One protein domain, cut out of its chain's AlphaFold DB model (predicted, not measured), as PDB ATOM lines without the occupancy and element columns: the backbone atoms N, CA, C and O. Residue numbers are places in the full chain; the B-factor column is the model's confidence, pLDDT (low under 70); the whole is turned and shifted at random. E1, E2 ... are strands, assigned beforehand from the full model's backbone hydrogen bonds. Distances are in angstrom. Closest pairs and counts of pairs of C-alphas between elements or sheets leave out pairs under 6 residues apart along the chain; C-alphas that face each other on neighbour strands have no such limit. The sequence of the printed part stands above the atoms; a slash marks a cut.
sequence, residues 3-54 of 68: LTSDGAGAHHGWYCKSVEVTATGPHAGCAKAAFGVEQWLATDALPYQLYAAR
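This is residues 3 to 54 of the 68 residues of the protein "PLAT domain-containing protein" of Oryza meyeriana var. granulata (UniProt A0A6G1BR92). A long, bent two-stranded hairpin of E1 and E2 makes the length of the model, and near the ends of the strands away from its turn the short E3 and residues 3 to 4 pair with each other. The printed part has 52 residues with three named strands, E1, E2 and E3 in chain order, and no named helix: the class is all strand. The sheet has the order E1 - E2, antiparallel. The whole is loose, with a radius of gyration of the C-alphas of 14.2 A, and spans 44 by 20 by 13 A.

E1, residues 14 to 25, and E2, residues 28 to 41, form an antiparallel hairpin at 169 degrees. N 21 and O 33 are within hydrogen-bond range at 2.8 A, and N 41 and O 14 at 2.8 A. E1 bends by 69 degrees at residue 17, and E2 by 79 degrees at residue 38. E3, residues 51 to 53, pairs with no named strand; residues 3 to 4 pair antiparallel with its residues 51 to 52. The closest C-alphas of E2 and E3, those of Leu 41 and Tyr 51, are 5.8 A apart. E1 and E3 are apart.

E1 runs 31.0 A from C-alpha 14 at (146.651, 63.954, 107.281), E2 33.0 A, and E3 6.8 A to C-alpha 53 at (142.663, 75.847, 116.223).

The farthest C-alphas, of His 27 and Asp 44, are 45.1 A apart. The printed part has no cut, the link E1 to E2 is tight, E2 to E3 is short, and no printed residue is under 70 in pLDDT.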
ATOM      1  N   LEU A   3     146.564  72.680 117.147       93.06
ATOM      2  CA  LEU A   3     147.162  71.464 116.601       93.06
ATOM      3  C   LEU A   3     147.965  71.844 115.363       93.06
ATOM      4  O   LEU A   3     147.408  72.465 114.464       93.06
ATOM      5  N   THR A   4     149.245  71.484 115.313       95.50
ATOM      6  CA  THR A   4     150.152  71.853 114.218       95.50
ATOM      7  C   THR A   4     150.889  70.625 113.703       95.50
ATOM      8  O   THR A   4     151.434  69.861 114.499       95.50
ATOM      9  N   SER A   5     150.923  70.463 112.387       93.31
ATOM     10  CA  SER A   5     151.797  69.528 111.683       93.31
ATOM     11  C   SER A   5     153.073  70.266 111.280       93.31
ATOM     12  O   SER A   5     153.004  71.404 110.815       93.31
ATOM     13  N   ASP A   6     154.231  69.640 111.459       93.00
ATOM     14  CA  ASP A   6     155.532  70.183 111.045       93.00
ATOM     15  C   ASP A   6     155.792  70.026 109.534       93.00
ATOM     16  O   ASP A   6     156.740  70.603 109.006       93.00
ATOM     17  N   GLY A   7     154.929  69.288 108.826       90.44
ATOM     18  CA  GLY A   7     154.960  69.157 107.368       90.44
ATOM     19  C   GLY A   7     156.154  68.359 106.837       90.44
ATOM     20  O   GLY A   7     156.497  68.485 105.660       90.44
ATOM     21  N   ALA A   8     156.807  67.559 107.682       90.44
ATOM     22  CA  ALA A   8     157.993  66.811 107.291       90.44
ATOM     23  C   ALA A   8     157.653  65.584 106.422       90.44
ATOM     24  O   ALA A   8     156.738  64.817 106.717       90.44
ATOM     25  N   GLY A   9     158.453  65.362 105.374       90.62
ATOM     26  CA  GLY A   9     158.349  64.199 104.490       90.62
ATOM     27  C   GLY A   9     157.452  64.394 103.261       90.62
ATOM     28  O   GLY A   9     156.724  65.377 103.118       90.62
ATOM     29  N   ALA A  10     157.536  63.440 102.329       87.94
ATOM     30  CA  ALA A  10     156.635  63.378 101.182       87.94
ATOM     31  C   ALA A  10     155.238  62.934 101.644       87.94
ATOM     32  O   ALA A  10     155.129  62.030 102.468       87.94
ATOM     33  N   HIS A  11     154.184  63.549 101.100       87.88
ATOM     34  CA  HIS A  11     152.788  63.279 101.481       87.88
ATOM     35  C   HIS A  11     152.514  63.449 102.988       87.88
ATOM     36  O   HIS A  11     151.881  62.613 103.621       87.88
ATOM     37  N   HIS A  12     152.975  64.560 103.565       90.06
ATOM     38  CA  HIS A  12     152.819  64.884 104.989       90.06
ATOM     39  C   HIS A  12     151.374  65.224 105.420       90.06
ATOM     40  O   HIS A  12     151.143  65.583 106.575       90.06
ATOM     41  N   GLY A  13     150.411  65.191 104.495       94.06
ATOM     42  CA  GLY A  13     149.025  65.569 104.740       94.06
ATOM     43  C   GLY A  13     148.237  64.490 105.481       94.06
ATOM     44  O   GLY A  13     148.249  63.323 105.097       94.06
ATOM     45  N   TRP A  14     147.496  64.878 106.520       94.12
ATOM     46  CA  TRP A  14     146.651  63.954 107.281       94.12
ATOM     47  C   TRP A  14     145.339  64.597 107.722       94.12
ATOM     48  O   TRP A  14     145.262  65.804 107.951       94.12
ATOM     49  N   TYR A  15     144.289  63.783 107.833       95.00
ATOM     50  CA  TYR A  15     142.976  64.229 108.284       95.00
ATOM     51  C   TYR A  15     142.819  64.002 109.784       95.00
ATOM     52  O   TYR A  15     142.922  62.874 110.272       95.00
ATOM     53  N   CYS A  16     142.520  65.066 110.522       94.25
ATOM     54  CA  CYS A  16     142.203  64.989 111.937       94.25
ATOM     55  C   CYS A  16     140.691  65.066 112.133       94.25
ATOM     56  O   CYS A  16     140.083  66.101 111.864       94.25
ATOM     57  N   LYS A  17     140.079  63.998 112.654       95.00
ATOM     58  CA  LYS A  17     138.654  64.010 113.014       95.00
ATOM     59  C   LYS A  17     138.422  64.688 114.364       95.00
ATOM     60  O   LYS A  17     137.663  65.648 114.457       95.00
ATOM     61  N   SER A  18     139.090  64.212 115.408       93.94
ATOM     62  CA  SER A  18     138.889  64.685 116.777       93.94
ATOM     63  C   SER A  18     140.136  64.500 117.624       93.94
ATOM     64  O   SER A  18     140.879  63.539 117.420       93.94
ATOM     65  N   VAL A  19     140.308  65.362 118.621       93.38
ATOM     66  CA  VAL A  19     141.339  65.212 119.650       93.38
ATOM     67  C   VAL A  19     140.693  65.221 121.026       93.38
ATOM     68  O   VAL A  19     139.939  66.134 121.351       93.38
ATOM     69  N   GLU A  20     140.997  64.213 121.837       94.06
ATOM     70  CA  GLU A  20     140.622  64.165 123.248       94.06
ATOM     71  C   GLU A  20     141.847  64.497 124.100       94.06
ATOM     72  O   GLU A  20     142.910  63.895 123.954       94.06
ATOM     73  N   VAL A  21     141.698  65.472 124.989       91.50
ATOM     74  CA  VAL A  21     142.722  65.874 125.949       91.50
ATOM     75  C   VAL A  21     142.253  65.449 127.330       91.50
ATOM     76  O   VAL A  21     141.202  65.887 127.795       91.50
ATOM     77  N   THR A  22     143.052  64.613 127.990       92.19
ATOM     78  CA  THR A  22     142.871  64.268 129.402       92.19
ATOM     79  C   THR A  22     143.993  64.913 130.203       92.19
ATOM     80  O   THR A  22     145.163  64.584 130.013       92.19
ATOM     81  N   ALA A  23     143.639  65.838 131.089       88.75
ATOM     82  CA  ALA A  23     144.563  66.476 132.012       88.75
ATOM     83  C   ALA A  23     144.395  65.858 133.405       88.75
ATOM     84  O   ALA A  23     143.290  65.784 133.946       88.75
ATOM     85  N   THR A  24     145.507  65.415 133.982       91.38
ATOM     86  CA  THR A  24     145.585  64.906 135.354       91.38
ATOM     87  C   THR A  24     146.728  65.618 136.063       91.38
ATOM     88  O   THR A  24     147.715  65.986 135.427       91.38
ATOM     89  N   GLY A  25     146.595  65.854 137.367       87.94
ATOM     90  CA  GLY A  25     147.635  66.511 138.153       87.94
ATOM     91  C   GLY A  25     147.686  65.968 139.580       87.94
ATOM     92  O   GLY A  25     146.669  65.478 140.079       87.94
ATOM     93  N   PRO A  26     148.843  66.050 140.262       85.44
ATOM     94  CA  PRO A  26     148.918  65.755 141.688       85.44
ATOM     95  C   PRO A  26     147.933  66.653 142.443       85.44
ATOM     96  O   PRO A  26     147.955  67.870 142.277       85.44
ATOM     97  N   HIS A  27     147.050  66.051 143.241       82.94
ATOM     98  CA  HIS A  27     145.989  66.749 143.987       82.94
ATOM     99  C   HIS A  27     144.971  67.533 143.132       82.94
ATOM    100  O   HIS A  27     144.220  68.338 143.677       82.94
ATOM    101  N   ALA A  28     144.893  67.279 141.821       77.88
ATOM    102  CA  ALA A  28     143.882  67.853 140.933       77.88
ATOM    103  C   ALA A  28     142.976  66.753 140.354       77.88
ATOM    104  O   ALA A  28     143.438  65.671 139.988       77.88
ATOM    105  N   GLY A  29     141.674  67.037 140.262       77.19
ATOM    106  CA  GLY A  29     140.713  66.149 139.605       77.19
ATOM    107  C   GLY A  29     141.037  65.946 138.121       77.19
ATOM    108  O   GLY A  29     141.635  66.807 137.477       77.19
ATOM    109  N   CYS A  30     140.641  64.797 137.573       84.19
ATOM    110  CA  CYS A  30     140.788  64.507 136.148       84.19
ATOM    111  C   CYS A  30     139.848  65.402 135.330       84.19
ATOM    112  O   CYS A  30     138.638  65.403 135.561       84.19
ATOM    113  N   ALA A  31     140.401  66.127 134.361       86.81
ATOM    114  CA  ALA A  31     139.634  66.913 133.404       86.81
ATOM    115  C   ALA A  31     139.763  66.294 132.012       86.81
ATOM    116  O   ALA A  31     140.862  65.974 131.561       86.81
ATOM    117  N   LYS A  32     138.633  66.145 131.321       89.88
ATOM    118  CA  LYS A  32     138.577  65.650 129.943       89.88
ATOM    119  C   LYS A  32     137.923  66.685 129.045       89.88
ATOM    120  O   LYS A  32     136.910  67.272 129.418       89.88
ATOM    121  N   ALA A  33     138.485  66.882 127.859       90.06
ATOM    122  CA  ALA A  33     137.933  67.761 126.839       90.06
ATOM    123  C   ALA A  33     138.086  67.126 125.454       90.06
ATOM    124  O   ALA A  33     139.171  66.679 125.093       90.06
ATOM    125  N   ALA A  34     137.009  67.122 124.672       91.75
ATOM    126  CA  ALA A  34     137.014  66.656 123.291       91.75
ATOM    127  C   ALA A  34     136.907  67.845 122.328       91.75
ATOM    128  O   ALA A  34     136.068  68.729 122.500       91.75
ATOM    129  N   PHE A  35     137.751  67.852 121.298       92.50
ATOM    130  CA  PHE A  35     137.821  68.879 120.265       92.50
ATOM    131  C   PHE A  35     137.499  68.245 118.907       92.50
ATOM    132  O   PHE A  35     138.268  67.422 118.412       92.50
ATOM    133  N   GLY A  36     136.377  68.632 118.292       93.31
ATOM    134  CA  GLY A  36     136.053  68.270 116.908       93.31
ATOM    135  C   GLY A  36     136.894  69.093 115.933       93.31
ATOM    136  O   GLY A  36     136.749  70.316 115.869       93.31
ATOM    137  N   VAL A  37     137.814  68.446 115.217       93.88
ATOM    138  CA  VAL A  37     138.715  69.117 114.270       93.88
ATOM    139  C   VAL A  37     138.144  69.033 112.858       93.88
ATOM    140  O   VAL A  37     137.951  70.075 112.239       93.88
ATOM    141  N   GLU A  38     137.835  67.823 112.395       94.62
ATOM    142  CA  GLU A  38     137.260  67.505 111.080       94.62
ATOM    143  C   GLU A  38     137.946  68.218 109.900       94.62
ATOM    144  O   GLU A  38     137.294  68.749 109.001       94.62
ATOM    145  N   GLN A  39     139.280  68.243 109.900       94.88
ATOM    146  CA  GLN A  39     140.073  69.045 108.967       94.88
ATOM    147  C   GLN A  39     141.340  68.312 108.517       94.88
ATOM    148  O   GLN A  39     141.964  67.597 109.302       94.88
ATOM    149  N   TRP A  40     141.760  68.547 107.271       95.94
ATOM    150  CA  TRP A  40     143.101  68.199 106.799       95.94
ATOM    151  C   TRP A  40     144.158  69.165 107.354       95.94
ATOM    152  O   TRP A  40     143.958  70.383 107.357       95.94
ATOM    153  N   LEU A  41     145.286  68.615 107.808       95.19
ATOM    154  CA  LEU A  41     146.521  69.339 108.098       95.19
ATOM    155  C   LEU A  41     147.513  69.042 106.972       95.19
ATOM    156  O   LEU A  41     148.376  68.176 107.101       95.19
ATOM    157  N   ALA A  42     147.319  69.707 105.837       94.44
ATOM    158  CA  ALA A  42     148.031  69.422 104.597       94.44
ATOM    159  C   ALA A  42     148.150  70.677 103.724       94.44
ATOM    160  O   ALA A  42     147.302  71.563 103.811       94.44
ATOM    161  N   THR A  43     149.171  70.753 102.866       92.69
ATOM    162  CA  THR A  43     149.309  71.832 101.864       92.69
ATOM    163  C   THR A  43     148.635  71.516 100.530       92.69
ATOM    164  O   THR A  43     148.494  72.401  99.695       92.69
ATOM    165  N   ASP A  44     148.241  70.263 100.309       92.44
ATOM    166  CA  ASP A  44     147.663  69.741  99.065       92.44
ATOM    167  C   ASP A  44     146.161  69.412  99.175       92.44
ATOM    168  O   ASP A  44     145.519  69.118  98.170       92.44
ATOM    169  N   ALA A  45     145.574  69.533 100.368       90.75
ATOM    170  CA  ALA A  45     144.141  69.381 100.608       90.75
ATOM    171  C   ALA A  45     143.572  70.598 101.345       90.75
ATOM    172  O   ALA A  45     144.216  71.156 102.230       90.75
ATOM    173  N   LEU A  46     142.337  70.991 101.013       89.06
ATOM    174  CA  LEU A  46     141.613  72.075 101.689       89.06
ATOM    175  C   LEU A  46     141.549  71.834 103.210       89.06
ATOM    176  O   LEU A  46     141.194  70.728 103.629       89.06
ATOM    177  N   PRO A  47     141.823  72.853 104.051       92.50
ATOM    178  CA  PRO A  47     141.994  74.283 103.747       92.50
ATOM    179  C   PRO A  47     143.426  74.731 103.376       92.50
ATOM    180  O   PRO A  47     143.714  75.923 103.437       92.50
ATOM    181  N   TYR A  48     144.316  73.812 102.994       92.88
ATOM    182  CA  TYR A  48     145.728  74.069 102.664       92.88
ATOM    183  C   TYR A  48     146.519  74.668 103.834       92.88
ATOM    184  O   TYR A  48     147.377  75.535 103.666       92.88
ATOM    185  N   GLN A  49     146.185  74.234 105.047       94.81
ATOM    186  CA  GLN A  49     146.801  74.690 106.287       94.81
ATOM    187  C   GLN A  49     147.359  73.491 107.036       94.81
ATOM    188  O   GLN A  49     146.719  72.449 107.117       94.81
ATOM    189  N   LEU A  50     148.526  73.670 107.649       95.44
ATOM    190  CA  LEU A  50     149.157  72.673 108.518       95.44
ATOM    191  C   LEU A  50     148.764  72.840 109.988       95.44
ATOM    192  O   LEU A  50     149.406  72.276 110.868       95.44
ATOM    193  N   TYR A  51     147.728  73.627 110.277       95.25
ATOM    194  CA  TYR A  51     147.277  73.864 111.639       95.25
ATOM    195  C   TYR A  51     145.753  73.865 111.759       95.25
ATOM    196  O   TYR A  51     145.025  74.155 110.807       95.25
ATOM    197  N   ALA A  52     145.272  73.561 112.962       94.56
ATOM    198  CA  ALA A  52     143.870  73.658 113.333       94.56
ATOM    199  C   ALA A  52     143.733  74.182 114.767       94.56
ATOM    200  O   ALA A  52     144.239  73.594 115.725       94.56
ATOM    201  N   ALA A  53     142.995  75.282 114.923       93.56
ATOM    202  CA  ALA A  53     142.663  75.847 116.223       93.56
ATOM    203  C   ALA A  53     141.209  75.517 116.591       93.56
ATOM    204  O   ALA A  53     140.283  75.792 115.824       93.56
ATOM    205  N   ARG A  54     140.994  74.932 117.773       91.81
ATOM    206  CA  ARG A  54     139.661  74.639 118.325       91.81
ATOM    207  C   ARG A  54     139.570  75.117 119.766       91.81
ATOM    208  O   ARG A  54     140.475  74.881 120.567       91.81
TER     209      ARG A  54